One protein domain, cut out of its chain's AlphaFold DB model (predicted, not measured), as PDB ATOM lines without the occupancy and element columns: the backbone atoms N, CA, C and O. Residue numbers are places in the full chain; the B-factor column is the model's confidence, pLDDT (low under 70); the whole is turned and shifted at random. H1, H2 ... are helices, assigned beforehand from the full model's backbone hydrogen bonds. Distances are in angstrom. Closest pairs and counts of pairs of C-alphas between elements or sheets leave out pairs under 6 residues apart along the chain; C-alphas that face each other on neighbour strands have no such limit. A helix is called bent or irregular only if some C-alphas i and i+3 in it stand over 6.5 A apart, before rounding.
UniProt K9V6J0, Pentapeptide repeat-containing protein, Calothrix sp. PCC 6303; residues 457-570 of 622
ATOM      1  N   ASN A 457      32.351 -29.793  11.399       93.44
ATOM      2  CA  ASN A 457      31.277 -29.784  12.397       93.44
ATOM      3  C   ASN A 457      30.245 -28.680  12.123       93.44
ATOM      4  O   ASN A 457      29.046 -28.953  12.160       93.44
ATOM      5  N   GLN A 458      30.702 -27.469  11.784       95.38
ATOM      6  CA  GLN A 458      29.829 -26.347  11.422       95.38
ATOM      7  C   GLN A 458      29.076 -26.633  10.116       95.38
ATOM      8  O   GLN A 458      27.872 -26.405  10.043       95.38
ATOM      9  N   LEU A 459      29.740 -27.239   9.124       95.19
ATOM     10  CA  LEU A 459      29.083 -27.690   7.891       95.19
ATOM     11  C   LEU A 459      27.985 -28.719   8.171       95.19
ATOM     12  O   LEU A 459      26.873 -28.593   7.662       95.19
ATOM     13  N   ARG A 460      28.267 -29.732   9.002       95.38
ATOM     14  CA  ARG A 460      27.262 -30.732   9.398       95.38
ATOM     15  C   ARG A 460      26.058 -30.068  10.063       95.38
ATOM     16  O   ARG A 460      24.929 -30.430   9.735       95.38
ATOM     17  N   GLN A 461      26.294 -29.124  10.972       96.94
ATOM     18  CA  GLN A 461      25.226 -28.374  11.629       96.94
ATOM     19  C   GLN A 461      24.398 -27.589  10.605       96.94
ATOM     20  O   GLN A 461      23.173 -27.683  10.625       96.94
ATOM     21  N   TRP A 462      25.045 -26.899   9.664       97.19
ATOM     22  CA  TRP A 462      24.346 -26.165   8.614       97.19
ATOM     23  C   TRP A 462      23.450 -27.076   7.766       97.19
ATOM     24  O   TRP A 462      22.274 -26.777   7.602       97.19
ATOM     25  N   PHE A 463      23.936 -28.237   7.309       96.94
ATOM     26  CA  PHE A 463      23.109 -29.187   6.545       96.94
ATOM     27  C   PHE A 463      21.919 -29.729   7.352       96.94
ATOM     28  O   PHE A 463      20.841 -29.951   6.795       96.94
ATOM     29  N   GLN A 464      22.082 -29.934   8.662       96.56
ATOM     30  CA  GLN A 464      20.970 -30.327   9.531       96.56
ATOM     31  C   GLN A 464      19.910 -29.224   9.614       96.56
ATOM     32  O   GLN A 464      18.723 -29.524   9.520       96.56
ATOM     33  N   LEU A 465      20.329 -27.965   9.765       96.81
ATOM     34  CA  LEU A 465      19.427 -26.814   9.789       96.81
ATOM     35  C   LEU A 465      18.747 -26.598   8.428       96.81
ATOM     36  O   LEU A 465      17.524 -26.514   8.364       96.81
ATOM     37  N   TRP A 466      19.509 -26.648   7.335       94.69
ATOM     38  CA  TRP A 466      19.008 -26.585   5.958       94.69
ATOM     39  C   TRP A 466      17.962 -27.670   5.663       94.69
ATOM     40  O   TRP A 466      16.934 -27.424   5.035       94.69
ATOM     41  N   GLY A 467      18.188 -28.883   6.178       93.38
ATOM     42  CA  GLY A 467      17.242 -29.990   6.064       93.38
ATOM     43  C   GLY A 467      15.931 -29.767   6.823       93.38
ATOM     44  O   GLY A 467      14.904 -30.285   6.389       93.38
ATOM     45  N   LYS A 468      15.950 -28.997   7.922       93.12
ATOM     46  CA  LYS A 468      14.744 -28.635   8.685       93.12
ATOM     47  C   LYS A 468      13.905 -27.576   7.976       93.12
ATOM     48  O   LYS A 468      12.686 -27.678   8.017       93.12
ATOM     49  N   VAL A 469      14.545 -26.584   7.352       92.12
ATOM     50  CA  VAL A 469      13.833 -25.462   6.712       92.12
ATOM     51  C   VAL A 469      13.316 -25.770   5.308       92.12
ATOM     52  O   VAL A 469      12.370 -25.134   4.862       92.12
ATOM     53  N   LEU A 470      13.902 -26.741   4.605       86.56
ATOM     54  CA  LEU A 470      13.443 -27.146   3.273       86.56
ATOM     55  C   LEU A 470      12.973 -28.597   3.269       86.56
ATOM     56  O   LEU A 470      11.780 -28.879   3.304       86.56
ATOM     57  N   SER A 471      13.917 -29.539   3.204       87.44
ATOM     58  CA  SER A 471      13.642 -30.963   3.372       87.44
ATOM     59  C   SER A 471      14.927 -31.755   3.606       87.44
ATOM     60  O   SER A 471      15.988 -31.460   3.041       87.44
ATOM     61  N   MET A 472      14.823 -32.824   4.399       89.81
ATOM     62  CA  MET A 472      15.953 -33.716   4.665       89.81
ATOM     63  C   MET A 472      16.529 -34.353   3.384       89.81
ATOM     64  O   MET A 472      17.753 -34.340   3.239       89.81
ATOM     65  N   PRO A 473      15.719 -34.849   2.420       91.25
ATOM     66  CA  PRO A 473      16.253 -35.413   1.181       91.25
ATOM     67  C   PRO A 473      17.039 -34.397   0.344       91.25
ATOM     68  O   PRO A 473      18.098 -34.734  -0.173       91.25
ATOM     69  N   LEU A 474      16.568 -33.147   0.235       88.94
ATOM     70  CA  LEU A 474      17.277 -32.107  -0.518       88.94
ATOM     71  C   LEU A 474      18.649 -31.811   0.101       88.94
ATOM     72  O   LEU A 474      19.654 -31.773  -0.606       88.94
ATOM     73  N   SER A 475      18.693 -31.659   1.426       93.50
ATOM     74  CA  SER A 475      19.939 -31.423   2.161       93.50
ATOM     75  C   SER A 475      20.931 -32.584   2.007       93.50
ATOM     76  O   SER A 475      22.109 -32.370   1.716       93.50
ATOM     77  N   GLN A 476      20.457 -33.832   2.116       94.00
ATOM     78  CA  GLN A 476      21.283 -35.028   1.918       94.00
ATOM     79  C   GLN A 476      21.815 -35.147   0.485       94.00
ATOM     80  O   GLN A 476      22.973 -35.527   0.289       94.00
ATOM     81  N   ASN A 477      20.994 -34.807  -0.510       92.44
ATOM     82  CA  ASN A 477      21.385 -34.834  -1.916       92.44
ATOM     83  C   ASN A 477      22.458 -33.779  -2.214       92.44
ATOM     84  O   ASN A 477      23.488 -34.121  -2.794       92.44
ATOM     85  N   LEU A 478      22.289 -32.547  -1.725       93.12
ATOM     86  CA  LEU A 478      23.290 -31.480  -1.840       93.12
ATOM     87  C   LEU A 478      24.611 -31.856  -1.150       93.12
ATOM     88  O   LEU A 478      25.692 -31.705  -1.719       93.12
ATOM     89  N   PHE A 479      24.536 -32.406   0.065       94.19
ATOM     90  CA  PHE A 479      25.718 -32.896   0.771       94.19
ATOM     91  C   PHE A 479      26.438 -33.990  -0.029       94.19
ATOM     92  O   PHE A 479      27.663 -33.977  -0.154       94.19
ATOM     93  N   THR A 480      25.681 -34.938  -0.587       92.12
ATOM     94  CA  THR A 480      26.228 -36.031  -1.399       92.12
ATOM     95  C   THR A 480      26.874 -35.501  -2.674       92.12
ATOM     96  O   THR A 480      27.982 -35.922  -2.999       92.12
ATOM     97  N   PHE A 481      26.243 -34.528  -3.330       90.56
ATOM     98  CA  PHE A 481      26.765 -33.836  -4.503       90.56
ATOM     99  C   PHE A 481      28.137 -33.198  -4.219       90.56
ATOM    100  O   PHE A 481      29.122 -33.507  -4.893       90.56
ATOM    101  N   PHE A 482      28.268 -32.413  -3.143       91.12
ATOM    102  CA  PHE A 482      29.562 -31.829  -2.756       91.12
ATOM    103  C   PHE A 482      30.592 -32.862  -2.296       91.12
ATOM    104  O   PHE A 482      31.791 -32.716  -2.555       91.12
ATOM    105  N   LYS A 483      30.145 -33.936  -1.635       90.12
ATOM    106  CA  LYS A 483      31.020 -35.032  -1.209       90.12
ATOM    107  C   LYS A 483      31.605 -35.779  -2.406       90.12
ATOM    108  O   LYS A 483      32.803 -36.063  -2.399       90.12
ATOM    109  N   GLN A 484      30.789 -36.087  -3.414       85.81
ATOM    110  CA  GLN A 484      31.223 -36.734  -4.656       85.81
ATOM    111  C   GLN A 484      32.218 -35.857  -5.420       85.81
ATOM    112  O   GLN A 484      33.203 -36.373  -5.935       85.81
ATOM    113  N   ALA A 485      32.017 -34.538  -5.398       82.31
ATOM    114  CA  ALA A 485      32.943 -33.551  -5.944       82.31
ATOM    115  C   ALA A 485      34.243 -33.373  -5.129       82.31
ATOM    116  O   ALA A 485      35.157 -32.668  -5.550       82.31
ATOM    117  N   GLY A 486      34.358 -34.000  -3.953       85.38
ATOM    118  CA  GLY A 486      35.554 -33.927  -3.109       85.38
ATOM    119  C   GLY A 486      35.758 -32.588  -2.389       85.38
ATOM    120  O   GLY A 486      36.831 -32.381  -1.826       85.38
ATOM    121  N   LEU A 487      34.741 -31.719  -2.339       87.44
ATOM    122  CA  LEU A 487      34.844 -30.330  -1.852       87.44
ATOM    123  C   LEU A 487      35.040 -30.200  -0.337       87.44
ATOM    124  O   LEU A 487      35.384 -29.137   0.165       87.44
ATOM    125  N   PHE A 488      34.847 -31.284   0.414       86.75
ATOM    126  CA  PHE A 488      35.114 -31.300   1.854       86.75
ATOM    127  C   PHE A 488      36.567 -31.658   2.195       86.75
ATOM    128  O   PHE A 488      36.982 -31.496   3.344       86.75
ATOM    129  N   LYS A 489      37.363 -32.139   1.229       82.50
ATOM    130  CA  LYS A 489      38.759 -32.542   1.457       82.50
ATOM    131  C   LYS A 489      39.686 -31.326   1.414       82.50
ATOM    132  O   LYS A 489      39.484 -30.429   0.607       82.50
ATOM    133  N   ALA A 490      40.738 -31.332   2.237       70.75
ATOM    134  CA  ALA A 490      41.766 -30.283   2.221       70.75
ATOM    135  C   ALA A 490      42.485 -30.186   0.859       70.75
ATOM    136  O   ALA A 490      42.749 -29.094   0.376       70.75
ATOM    137  N   ASN A 491      42.698 -31.329   0.197       70.75
ATOM    138  CA  ASN A 491      43.300 -31.417  -1.138       70.75
ATOM    139  C   ASN A 491      42.214 -31.583  -2.215       70.75
ATOM    140  O   ASN A 491      42.232 -32.549  -2.982       70.75
ATOM    141  N   SER A 492      41.207 -30.707  -2.201       77.25
ATOM    142  CA  SER A 492      40.149 -30.698  -3.217       77.25
ATOM    143  C   SER A 492      40.741 -30.483  -4.616       77.25
ATOM    144  O   SER A 492      41.694 -29.726  -4.787       77.25
ATOM    145  N   LEU A 493      40.151 -31.127  -5.628       68.75
ATOM    146  CA  LEU A 493      40.508 -30.912  -7.037       68.75
ATOM    147  C   LEU A 493      40.158 -29.493  -7.518       68.75
ATOM    148  O   LEU A 493      40.741 -29.022  -8.490       68.75
ATOM    149  N   SER A 494      39.241 -28.821  -6.817       77.12
ATOM    150  CA  SER A 494      38.852 -27.423  -7.014       77.12
ATOM    151  C   SER A 494      38.929 -26.682  -5.666       77.12
ATOM    152  O   SER A 494      37.953 -26.705  -4.897       77.12
ATOM    153  N   PRO A 495      40.087 -26.094  -5.316       81.88
ATOM    154  CA  PRO A 495      40.288 -25.443  -4.022       81.88
ATOM    155  C   PRO A 495      39.400 -24.204  -3.841       81.88
ATOM    156  O   PRO A 495      38.872 -23.996  -2.752       81.88
ATOM    157  N   GLU A 496      39.136 -23.436  -4.898       82.56
ATOM    158  CA  GLU A 496      38.290 -22.236  -4.854       82.56
ATOM    159  C   GLU A 496      36.839 -22.586  -4.498       82.56
ATOM    160  O   GLU A 496      36.252 -22.009  -3.584       82.56
ATOM    161  N   LEU A 497      36.279 -23.609  -5.156       85.00
ATOM    162  CA  LEU A 497      34.927 -24.092  -4.866       85.00
ATOM    163  C   LEU A 497      34.838 -24.731  -3.468       85.00
ATOM    164  O   LEU A 497      33.823 -24.610  -2.786       85.00
ATOM    165  N   SER A 498      35.918 -25.368  -3.002       89.19
ATOM    166  CA  SER A 498      36.013 -25.860  -1.621       89.19
ATOM    167  C   SER A 498      35.963 -24.715  -0.603       89.19
ATOM    168  O   SER A 498      35.347 -24.868   0.451       89.19
ATOM    169  N   VAL A 499      36.585 -23.565  -0.890       89.81
ATOM    170  CA  VAL A 499      36.488 -22.368  -0.036       89.81
ATOM    171  C   VAL A 499      35.059 -21.826  -0.031       89.81
ATOM    172  O   VAL A 499      34.523 -21.568   1.044       89.81
ATOM    173  N   MET A 500      34.411 -21.736  -1.195       89.94
ATOM    174  CA  MET A 500      33.018 -21.290  -1.323       89.94
ATOM    175  C   MET A 500      32.043 -22.126  -0.486       89.94
ATOM    176  O   MET A 500      31.237 -21.576   0.256       89.94
ATOM    177  N   VAL A 501      32.152 -23.457  -0.527       92.56
ATOM    178  CA  VAL A 501      31.300 -24.359   0.276       92.56
ATOM    179  C   VAL A 501      31.481 -24.148   1.785       92.56
ATOM    180  O   VAL A 501      30.588 -24.474   2.562       92.56
ATOM    181  N   ARG A 502      32.617 -23.596   2.221       94.06
ATOM    182  CA  ARG A 502      32.901 -23.299   3.634       94.06
ATOM    183  C   ARG A 502      32.560 -21.863   4.042       94.06
ATOM    184  O   ARG A 502      32.731 -21.521   5.211       94.06
ATOM    185  N   GLN A 503      32.100 -21.030   3.110       94.31
ATOM    186  CA  GLN A 503      31.602 -19.686   3.392       94.31
ATOM    187  C   GLN A 503      30.076 -19.730   3.564       94.31
ATOM    188  O   GLN A 503      29.399 -20.248   2.677       94.31
ATOM    189  N   PRO A 504      29.504 -19.154   4.637       95.62
ATOM    190  CA  PRO A 504      28.067 -19.222   4.907       95.62
ATOM    191  C   PRO A 504      27.191 -18.716   3.759       95.62
ATOM    192  O   PRO A 504      26.288 -19.425   3.313       95.62
ATOM    193  N   LEU A 505      27.479 -17.511   3.247       94.62
ATOM    194  CA  LEU A 505      26.687 -16.911   2.171       94.62
ATOM    195  C   LEU A 505      26.765 -17.752   0.899       94.62
ATOM    196  O   LEU A 505      25.757 -17.983   0.238       94.62
ATOM    197  N   MET A 506      27.961 -18.225   0.556       93.38
ATOM    198  CA  MET A 506      28.148 -18.948  -0.690       93.38
ATOM    199  C   MET A 506      27.603 -20.375  -0.614       93.38
ATOM    200  O   MET A 506      27.021 -20.846  -1.586       93.38
ATOM    201  N   LEU A 507      27.680 -21.039   0.543       95.50
ATOM    202  CA  LEU A 507      27.009 -22.320   0.754       95.50
ATOM    203  C   LEU A 507      25.488 -22.189   0.617       95.50
ATOM    204  O   LEU A 507      24.866 -23.015  -0.048       95.50
ATOM    205  N   TYR A 508      24.905 -21.131   1.190       94.88
ATOM    206  CA  TYR A 508      23.490 -20.813   1.012       94.88
ATOM    207  C   TYR A 508      23.134 -20.624  -0.470       94.88
ATOM    208  O   TYR A 508      22.240 -21.300  -0.976       94.88
ATOM    209  N   LEU A 509      23.879 -19.781  -1.193       92.56
ATOM    210  CA  LEU A 509      23.633 -19.509  -2.613       92.56
ATOM    211  C   LEU A 509      23.784 -20.762  -3.490       92.56
ATOM    212  O   LEU A 509      22.957 -21.008  -4.365       92.56
ATOM    213  N   LEU A 510      24.795 -21.596  -3.238       92.56
ATOM    214  CA  LEU A 510      24.954 -22.874  -3.935       92.56
ATOM    215  C   LEU A 510      23.811 -23.846  -3.607       92.56
ATOM    216  O   LEU A 510      23.358 -24.576  -4.487       92.56
ATOM    217  N   GLY A 511      23.323 -23.849  -2.364       91.94
ATOM    218  CA  GLY A 511      22.166 -24.645  -1.961       91.94
ATOM    219  C   GLY A 511      20.879 -24.214  -2.660       91.94
ATOM    220  O   GLY A 511      20.109 -25.072  -3.091       91.94
ATOM    221  N   VAL A 512      20.685 -22.908  -2.838       88.00
ATOM    222  CA  VAL A 512      19.591 -22.327  -3.626       88.00
ATOM    223  C   VAL A 512      19.694 -22.729  -5.097       88.00
ATOM    224  O   VAL A 512      18.731 -23.249  -5.653       88.00
ATOM    225  N   LEU A 513      20.870 -22.587  -5.719       87.00
ATOM    226  CA  LEU A 513      21.069 -23.028  -7.103       87.00
ATOM    227  C   LEU A 513      20.796 -24.526  -7.273       87.00
ATOM    228  O   LEU A 513      20.206 -24.931  -8.269       87.00
ATOM    229  N   TYR A 514      21.208 -25.356  -6.315       88.31
ATOM    230  CA  TYR A 514      20.947 -26.794  -6.355       88.31
ATOM    231  C   TYR A 514      19.461 -27.120  -6.218       88.31
ATOM    232  O   TYR A 514      18.944 -27.940  -6.973       88.31
ATOM    233  N   ARG A 515      18.770 -26.462  -5.278       85.06
ATOM    234  CA  ARG A 515      17.314 -26.576  -5.103       85.06
ATOM    235  C   ARG A 515      16.575 -26.263  -6.402       85.06
ATOM    236  O   ARG A 515      15.641 -26.981  -6.744       85.06
ATOM    237  N   ASP A 516      17.033 -25.243  -7.120       78.81
ATOM    238  CA  ASP A 516      16.364 -24.725  -8.313       78.81
ATOM    239  C   ASP A 516      16.884 -25.376  -9.614       78.81
ATOM    240  O   ASP A 516      16.558 -24.925 -10.711       78.81
ATOM    241  N   GLY A 517      17.692 -26.442  -9.512       79.00
ATOM    242  CA  GLY A 517      18.191 -27.213 -10.659       79.00
ATOM    243  C   GLY A 517      19.281 -26.516 -11.484       79.00
ATOM    244  O   GLY A 517      19.617 -26.972 -12.571       79.00
ATOM    245  N   LEU A 518      19.854 -25.422 -10.976       81.75
ATOM    246  CA  LEU A 518      20.942 -24.674 -11.611       81.75
ATOM    247  C   LEU A 518      22.335 -25.129 -11.192       81.75
ATOM    248  O   LEU A 518      23.315 -24.726 -11.816       81.75
ATOM    249  N   LEU A 519      22.447 -25.945 -10.150       86.12
ATOM    250  CA  LEU A 519      23.701 -26.582  -9.768       86.12
ATOM    251  C   LEU A 519      23.599 -28.084 -10.018       86.12
ATOM    252  O   LEU A 519      22.953 -28.803  -9.263       86.12
ATOM    253  N   ASP A 520      24.239 -28.547 -11.086       82.69
ATOM    254  CA  ASP A 520      24.106 -29.905 -11.602       82.69
ATOM    255  C   ASP A 520      25.465 -30.556 -11.911       82.69
ATOM    256  O   ASP A 520      26.543 -29.998 -11.680       82.69
ATOM    257  N   GLU A 521      25.426 -31.789 -12.420       81.00
ATOM    258  CA  GLU A 521      26.636 -32.530 -12.783       81.00
ATOM    259  C   GLU A 521      27.449 -31.855 -13.896       81.00
ATOM    260  O   GLU A 521      28.636 -32.155 -14.032       81.00
ATOM    261  N   GLU A 522      26.864 -30.957 -14.696       83.38
ATOM    262  CA  GLU A 522      27.600 -30.216 -15.725       83.38
ATOM    263  C   GLU A 522      28.643 -29.296 -15.089       83.38
ATOM    264  O   GLU A 522      29.804 -29.301 -15.506       83.38
ATOM    265  N   ILE A 523      28.277 -28.606 -14.004       79.88
ATOM    266  CA  ILE A 523      29.218 -27.799 -13.214       79.88
ATOM    267  C   ILE A 523      30.315 -28.677 -12.605       79.88
ATOM    268  O   ILE A 523      31.486 -28.292 -12.607       79.88
ATOM    269  N   LEU A 524      29.984 -29.887 -12.144       75.06
ATOM    270  CA  LEU A 524      31.003 -30.816 -11.643       75.06
ATOM    271  C   LEU A 524      31.948 -31.287 -12.750       75.06
ATOM    272  O   LEU A 524      33.158 -31.330 -12.544       75.06
ATOM    273  N   LYS A 525      31.435 -31.602 -13.944       78.81
ATOM    274  CA  LYS A 525      32.262 -31.971 -15.106       78.81
ATOM    275  C   LYS A 525      33.194 -30.831 -15.502       78.81
ATOM    276  O   LYS A 525      34.375 -31.084 -15.751       78.81
ATOM    277  N   LEU A 526      32.704 -29.590 -15.479       75.12
ATOM    278  CA  LEU A 526      33.538 -28.403 -15.654       75.12
ATOM    279  C   LEU A 526      34.644 -28.363 -14.591       75.12
ATOM    280  O   LEU A 526      35.813 -28.273 -14.962       75.12
ATOM    281  N   ALA A 527      34.311 -28.566 -13.312       70.62
ATOM    282  CA  ALA A 527      35.267 -28.612 -12.202       70.62
ATOM    283  C   ALA A 527      36.289 -29.767 -12.270       70.62
ATOM    284  O   ALA A 527      37.371 -29.658 -11.701       70.62
ATOM    285  N   TYR A 528      35.994 -30.866 -12.970       70.56
ATOM    286  CA  TYR A 528      36.978 -31.919 -13.251       70.56
ATOM    287  C   TYR A 528      37.860 -31.588 -14.465       70.56
ATOM    288  O   TYR A 528      39.030 -31.976 -14.517       70.56
ATOM    289  N   SER A 529      37.312 -30.859 -15.439       67.38
ATOM    290  CA  SER A 529      38.010 -30.440 -16.661       67.38
ATOM    291  C   SER A 529      38.923 -29.216 -16.475       67.38
ATOM    292  O   SER A 529      39.821 -28.988 -17.291       67.38
ATOM    293  N   THR A 530      38.763 -28.463 -15.379       61.09
ATOM    294  CA  THR A 530      39.525 -27.240 -15.043       61.09
ATOM    295  C   THR A 530      41.036 -27.443 -14.946       61.09
ATOM    296  O   THR A 530      41.761 -26.462 -15.093       61.09
ATOM    297  N   LYS A 531      41.549 -28.682 -14.841       59.03
ATOM    298  CA  LYS A 531      42.987 -28.968 -15.034       59.03
ATOM    299  C   LYS A 531      43.527 -28.487 -16.395       59.03
ATOM    300  O   LYS A 531      44.735 -28.315 -16.519       59.03
ATOM    301  N   LYS A 532      42.667 -28.289 -17.407       52.53
ATOM    302  CA  LYS A 532      43.034 -27.811 -18.755       52.53
ATOM    303  C   LYS A 532      42.611 -26.369 -19.075       52.53
ATOM    304  O   LYS A 532      43.203 -25.785 -19.974       52.53
ATOM    305  N   ILE A 533      41.593 -25.817 -18.404       55.12
ATOM    306  CA  ILE A 533      40.915 -24.562 -18.811       55.12
ATOM    307  C   ILE A 533      41.004 -23.462 -17.722       55.12
ATOM    308  O   ILE A 533      40.815 -22.285 -18.011       55.12
ATOM    309  N   GLY A 534      41.413 -23.811 -16.494       62.56
ATOM    310  CA  GLY A 534      41.607 -22.871 -15.383       62.56
ATOM    311  C   GLY A 534      40.355 -22.674 -14.516       62.56
ATOM    312  O   GLY A 534      39.225 -22.755 -14.992       62.56
ATOM    313  N   ALA A 535      40.553 -22.416 -13.218       70.00
ATOM    314  CA  ALA A 535      39.479 -22.264 -12.226       70.00
ATOM    315  C   ALA A 535      38.507 -21.102 -12.528       70.00
ATOM    316  O   ALA A 535      37.343 -21.149 -12.133       70.00
ATOM    317  N   ALA A 536      38.950 -20.093 -13.282       77.38
ATOM    318  CA  ALA A 536      38.158 -18.913 -13.628       77.38
ATOM    319  C   ALA A 536      36.863 -19.242 -14.393       77.38
ATOM    320  O   ALA A 536      35.838 -18.618 -14.141       77.38
ATOM    321  N   THR A 537      36.878 -20.239 -15.286       80.88
ATOM    322  CA  THR A 537      35.692 -20.610 -16.079       80.88
ATOM    323  C   THR A 537      34.590 -21.214 -15.216       80.88
ATOM    324  O   THR A 537      33.424 -20.872 -15.386       80.88
ATOM    325  N   LEU A 538      34.954 -22.068 -14.253       81.56
ATOM    326  CA  LEU A 538      34.004 -22.643 -13.297       81.56
ATOM    327  C   LEU A 538      33.347 -21.547 -12.451       81.56
ATOM    328  O   LEU A 538      32.132 -21.534 -12.278       81.56
ATOM    329  N   MET A 539      34.158 -20.617 -11.948       82.56
ATOM    330  CA  MET A 539      33.676 -19.502 -11.137       82.56
ATOM    331  C   MET A 539      32.747 -18.599 -11.943       82.56
ATOM    332  O   MET A 539      31.666 -18.262 -11.472       82.56
ATOM    333  N   TRP A 540      33.142 -18.252 -13.170       85.25
ATOM    334  CA  TRP A 540      32.316 -17.459 -14.074       85.25
ATOM    335  C   TRP A 540      30.960 -18.123 -14.314       85.25
ATOM    336  O   TRP A 540      29.946 -17.457 -14.160       85.25
ATOM    337  N   GLU A 541      30.921 -19.431 -14.588       86.62
ATOM    338  CA  GLU A 541      29.666 -20.163 -14.794       86.62
ATOM    339  C   GLU A 541      28.760 -20.117 -13.551       86.62
ATOM    340  O   GLU A 541      27.574 -19.812 -13.661       86.62
ATOM    341  N   ILE A 542      29.315 -20.340 -12.352       86.12
ATOM    342  CA  ILE A 542      28.552 -20.239 -11.096       86.12
ATOM    343  C   ILE A 542      27.994 -18.820 -10.921       86.12
ATOM    344  O   ILE A 542      26.803 -18.661 -10.655       86.12
ATOM    345  N   TYR A 543      28.811 -17.782 -11.116       86.94
ATOM    346  CA  TYR A 543      28.367 -16.390 -11.001       86.94
ATOM    347  C   TYR A 543      27.353 -15.990 -12.077       86.94
ATOM    348  O   TYR A 543      26.455 -15.200 -11.790       86.94
ATOM    349  N   GLN A 544      27.446 -16.543 -13.288       84.38
ATOM    350  CA  GLN A 544      26.447 -16.343 -14.337       84.38
ATOM    351  C   GLN A 544      25.116 -16.974 -13.946       84.38
ATOM    352  O   GLN A 544      24.087 -16.308 -14.011       84.38
ATOM    353  N   ARG A 545      25.114 -18.220 -13.454       86.12
ATOM    354  CA  ARG A 545      23.887 -18.873 -12.973       86.12
ATOM    355  C   ARG A 545      23.292 -18.163 -11.761       86.12
ATOM    356  O   ARG A 545      22.078 -18.003 -11.719       86.12
ATOM    357  N   LEU A 546      24.117 -17.665 -10.837       83.19
ATOM    358  CA  LEU A 546      23.660 -16.786  -9.755       83.19
ATOM    359  C   LEU A 546      23.057 -15.495 -10.301       83.19
ATOM    360  O   LEU A 546      21.990 -15.103  -9.857       83.19
ATOM    361  N   SER A 547      23.686 -14.858 -11.287       79.00
ATOM    362  CA  SER A 547      23.154 -13.645 -11.919       79.00
ATOM    363  C   SER A 547      21.816 -13.910 -12.608       79.00
ATOM    364  O   SER A 547      20.883 -13.137 -12.431       79.00
ATOM    365  N   PHE A 548      21.665 -15.026 -13.327       76.00
ATOM    366  CA  PHE A 548      20.379 -15.430 -13.905       76.00
ATOM    367  C   PHE A 548      19.341 -15.735 -12.825       76.00
ATOM    368  O   PHE A 548      18.188 -15.312 -12.925       76.00
ATOM    369  N   TRP A 549      19.756 -16.411 -11.756       76.62
ATOM    370  CA  TRP A 549      18.914 -16.650 -10.595       76.62
ATOM    371  C   TRP A 549      18.576 -15.365  -9.829       76.62
ATOM    372  O   TRP A 549      17.518 -15.292  -9.227       76.62
ATOM    373  N   LEU A 550      19.382 -14.309  -9.879       70.88
ATOM    374  CA  LEU A 550      19.065 -13.017  -9.264       70.88
ATOM    375  C   LEU A 550      18.193 -12.158 -10.184       70.88
ATOM    376  O   LEU A 550      17.249 -11.536  -9.722       70.88
ATOM    377  N   LEU A 551      18.420 -12.171 -11.494       67.38
ATOM    378  CA  LEU A 551      17.754 -11.261 -12.438       67.38
ATOM    379  C   LEU A 551      16.477 -11.827 -13.080       67.38
ATOM    380  O   LEU A 551      15.700 -11.074 -13.660       67.38
ATOM    381  N   GLY A 552      16.235 -13.133 -12.970       62.38
ATOM    382  CA  GLY A 552      15.107 -13.817 -13.610       62.38
ATOM    383  C   GLY A 552      15.550 -14.539 -14.875       62.38
ATOM    384  O   GLY A 552      16.414 -14.059 -15.604       62.38
ATOM    385  N   TYR A 553      14.969 -15.712 -15.150       62.12
ATOM    386  CA  TYR A 553      15.341 -16.507 -16.320       62.12
ATOM    387  C   TYR A 553      14.832 -15.865 -17.618       62.12
ATOM    388  O   TYR A 553      13.615 -15.843 -17.847       62.12
ATOM    389  N   PRO A 554      15.707 -15.442 -18.550       48.09
ATOM    390  CA  PRO A 554      15.276 -15.289 -19.926       48.09
ATOM    391  C   PRO A 554      14.907 -16.683 -20.454       48.09
ATOM    392  O   PRO A 554      15.746 -17.580 -20.501       48.09
ATOM    393  N   HIS A 555      13.655 -16.864 -20.881       45.72
ATOM    394  CA  HIS A 555      13.071 -18.121 -21.394       45.72
ATOM    395  C   HIS A 555      13.832 -18.793 -22.565       45.72
ATOM    396  O   HIS A 555      13.382 -19.804 -23.095       45.72
ATOM    397  N   ARG A 556      14.960 -18.241 -23.030       38.53
ATOM    398  CA  ARG A 556      15.614 -18.634 -24.287       38.53
ATOM    399  C   ARG A 556      16.809 -19.576 -24.144       38.53
ATOM    400  O   ARG A 556      17.232 -20.119 -25.156       38.53
ATOM    401  N   CYS A 557      17.336 -19.815 -22.944       41.66
ATOM    402  CA  CYS A 557      18.599 -20.548 -22.788       41.66
ATOM    403  C   CYS A 557      18.442 -22.010 -22.358       41.66
ATOM    404  O   CYS A 557      19.195 -22.442 -21.503       41.66
ATOM    405  N   GLY A 558      17.494 -22.770 -22.922       42.25
ATOM    406  CA  GLY A 558      17.540 -24.246 -22.952       42.25
ATOM    407  C   GLY A 558      17.783 -25.000 -21.633       42.25
ATOM    408  O   GLY A 558      18.094 -26.191 -21.693       42.25
ATOM    409  N   VAL A 559      17.660 -24.348 -20.470       44.97
ATOM    410  CA  VAL A 559      17.841 -24.969 -19.160       44.97
ATOM    411  C   VAL A 559      16.741 -26.004 -19.062       44.97
ATOM    412  O   VAL A 559      15.555 -25.667 -19.041       44.97
ATOM    413  N   LYS A 560      17.132 -27.279 -19.115       43.50
ATOM    414  CA  LYS A 560      16.178 -28.369 -18.980       43.50
ATOM    415  C   LYS A 560      15.494 -28.166 -17.627       43.50
ATOM    416  O   LYS A 560      16.212 -28.048 -16.635       43.50
ATOM    417  N   PRO A 561      14.153 -28.132 -17.557       44.31
ATOM    418  CA  PRO A 561      13.438 -28.124 -16.290       44.31
ATOM    419  C   PRO A 561      13.606 -29.512 -15.661       44.31
ATOM    420  O   PRO A 561      12.725 -30.364 -15.722       44.31
ATOM    421  N   ILE A 562      14.803 -29.803 -15.158       38.06
ATOM    422  CA  ILE A 562      15.128 -31.054 -14.495       38.06
ATOM    423  C   ILE A 562      14.906 -30.815 -13.009       38.06
ATOM    424  O   ILE A 562      15.611 -30.040 -12.375       38.06
ATOM    425  N   LEU A 563      13.909 -31.534 -12.485       41.66
ATOM    426  CA  LEU A 563      13.597 -31.687 -11.063       41.66
ATOM    427  C   LEU A 563      13.095 -30.420 -10.352       41.66
ATOM    428  O   LEU A 563      13.479 -30.145  -9.219       41.66
ATOM    429  N   ILE A 564      12.122 -29.723 -10.946       44.66
ATOM    430  CA  ILE A 564      11.200 -28.893 -10.156       44.66
ATOM    431  C   ILE A 564      10.325 -29.865  -9.352       44.66
ATOM    432  O   ILE A 564       9.307 -30.349  -9.838       44.66
ATOM    433  N   ARG A 565      10.759 -30.246  -8.145       43.03
ATOM    434  CA  ARG A 565       9.856 -30.904  -7.195       43.03
ATOM    435  C   ARG A 565       8.756 -29.917  -6.801       43.03
ATOM    436  O   ARG A 565       9.031 -28.743  -6.555       43.03
ATOM    437  N   GLU A 566       7.544 -30.454  -6.702       43.03
ATOM    438  CA  GLU A 566       6.270 -29.835  -6.296       43.03
ATOM    439  C   GLU A 566       6.236 -29.388  -4.819       43.03
ATOM    440  O   GLU A 566       5.209 -29.477  -4.160       43.03
ATOM    441  N   THR A 567       7.358 -28.956  -4.242       44.53
ATOM    442  CA  THR A 567       7.317 -28.206  -2.982       44.53
ATOM    443  C   THR A 567       7.381 -26.739  -3.361       44.53
ATOM    444  O   THR A 567       8.429 -26.266  -3.802       44.53
ATOM    445  N   GLU A 568       6.264 -26.023  -3.239       49.72
ATOM    446  CA  GLU A 568       6.088 -24.639  -3.696       49.72
ATOM    447  C   GLU A 568       6.826 -23.601  -2.832       49.72
ATOM    448  O   GLU A 568       6.507 -22.413  -2.832       49.72
ATOM    449  N   THR A 569       7.901 -24.004  -2.154       46.78
ATOM    450  CA  THR A 569       8.884 -23.096  -1.545       46.78
ATOM    451  C   THR A 569       9.636 -22.256  -2.590       46.78
ATOM    452  O   THR A 569      10.573 -21.542  -2.244       46.78
ATOM    453  N   HIS A 570       9.263 -22.354  -3.874       51.16
ATOM    454  CA  HIS A 570       9.809 -21.584  -4.984       51.16
ATOM    455  C   HIS A 570       9.483 -20.105  -4.812       51.16
ATOM    456  O   HIS A 570       8.352 -19.638  -4.941       51.16
TER     457      HIS A 570
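What this domain is: This is residues 457 to 570 of the 622 residues of the protein "Pentapeptide repeat-containing protein" of Calothrix sp. PCC 6303 (UniProt K9V6J0). Two helical hairpins, H1 with H2 and H5 with H6, stand at opposite ends of a flat body, and H4 crosses between them, packing on H2 and on H6. Short H3 makes a corner with H4, and after H6 a tail without named elements, residues 552 to 570, wanders round the outside. The 114 printed residues have six named helices, H1 to H6 in chain order, and no named strand; the class is all helix. The whole is compact, with a radius of gyration of the C-alphas of 14.1 A, and spans 40 by 39 by 20 A.

How they stand to each other: Begin with H1, residues 457 to 469, which touches H2, residues 472 to 484, with residues 463 to 467 alone; the closest C-alphas, of Gly 467 and Ser 475, are 5.0 A apart. This hairpin runs opposite ways at a tilt of 36 degrees, only just steep. Next look at H3, residues 495 to 501, and H4, residues 504 to 515: they touch only at the corner, closest at the C-alphas of Val 501 and Leu 507, 4.8 A. H4 is the hub. It only just touches H2, with 3 pairs of C-alphas within 8 A, the closest being Leu 478 and Tyr 514 at 6.9 A; the two are about perpendicular at 74 degrees. Go on to H5, residues 521 to 533, and H6, residues 535 to 551, a hairpin that touches closest at the C-alphas of Ala 527 and Leu 538, 6.2 A, at 36 degrees, only just steep. H6 touches H4 with residues 545 to 549 alone; the closest C-alphas, of Leu 513 and Leu 546, are 7.3 A apart. H1 is apart from H5 and from H6. Each O i to N i+4 pair is within hydrogen-bond range in H1, H2, H3, H4 and H6, against 6 of 9 in H5.

Where its parts are: Find C-alpha 457 at (31.277, -29.784, 12.397); from there H1 runs 18.8 A to C-alpha 469. H2 measures 18.1 A, H3 10.0 A and H4 16.4 A. H5, 17.4 A, is irregular, but only just: C-alphas 528 and 531 are 6.9 A apart. H6, the longest, runs 24.4 A to C-alpha 551 at (17.754, -11.261, -12.438).

The domain as a whole: The two C-alphas farthest apart, of Asn 457 and Arg 556, are 41.4 A apart. The printed part has no cut, and no link between named helices is long. Look for low confidence, pLDDT under 70, at residue 493, residues 529 to 534 and residues 551 to 570.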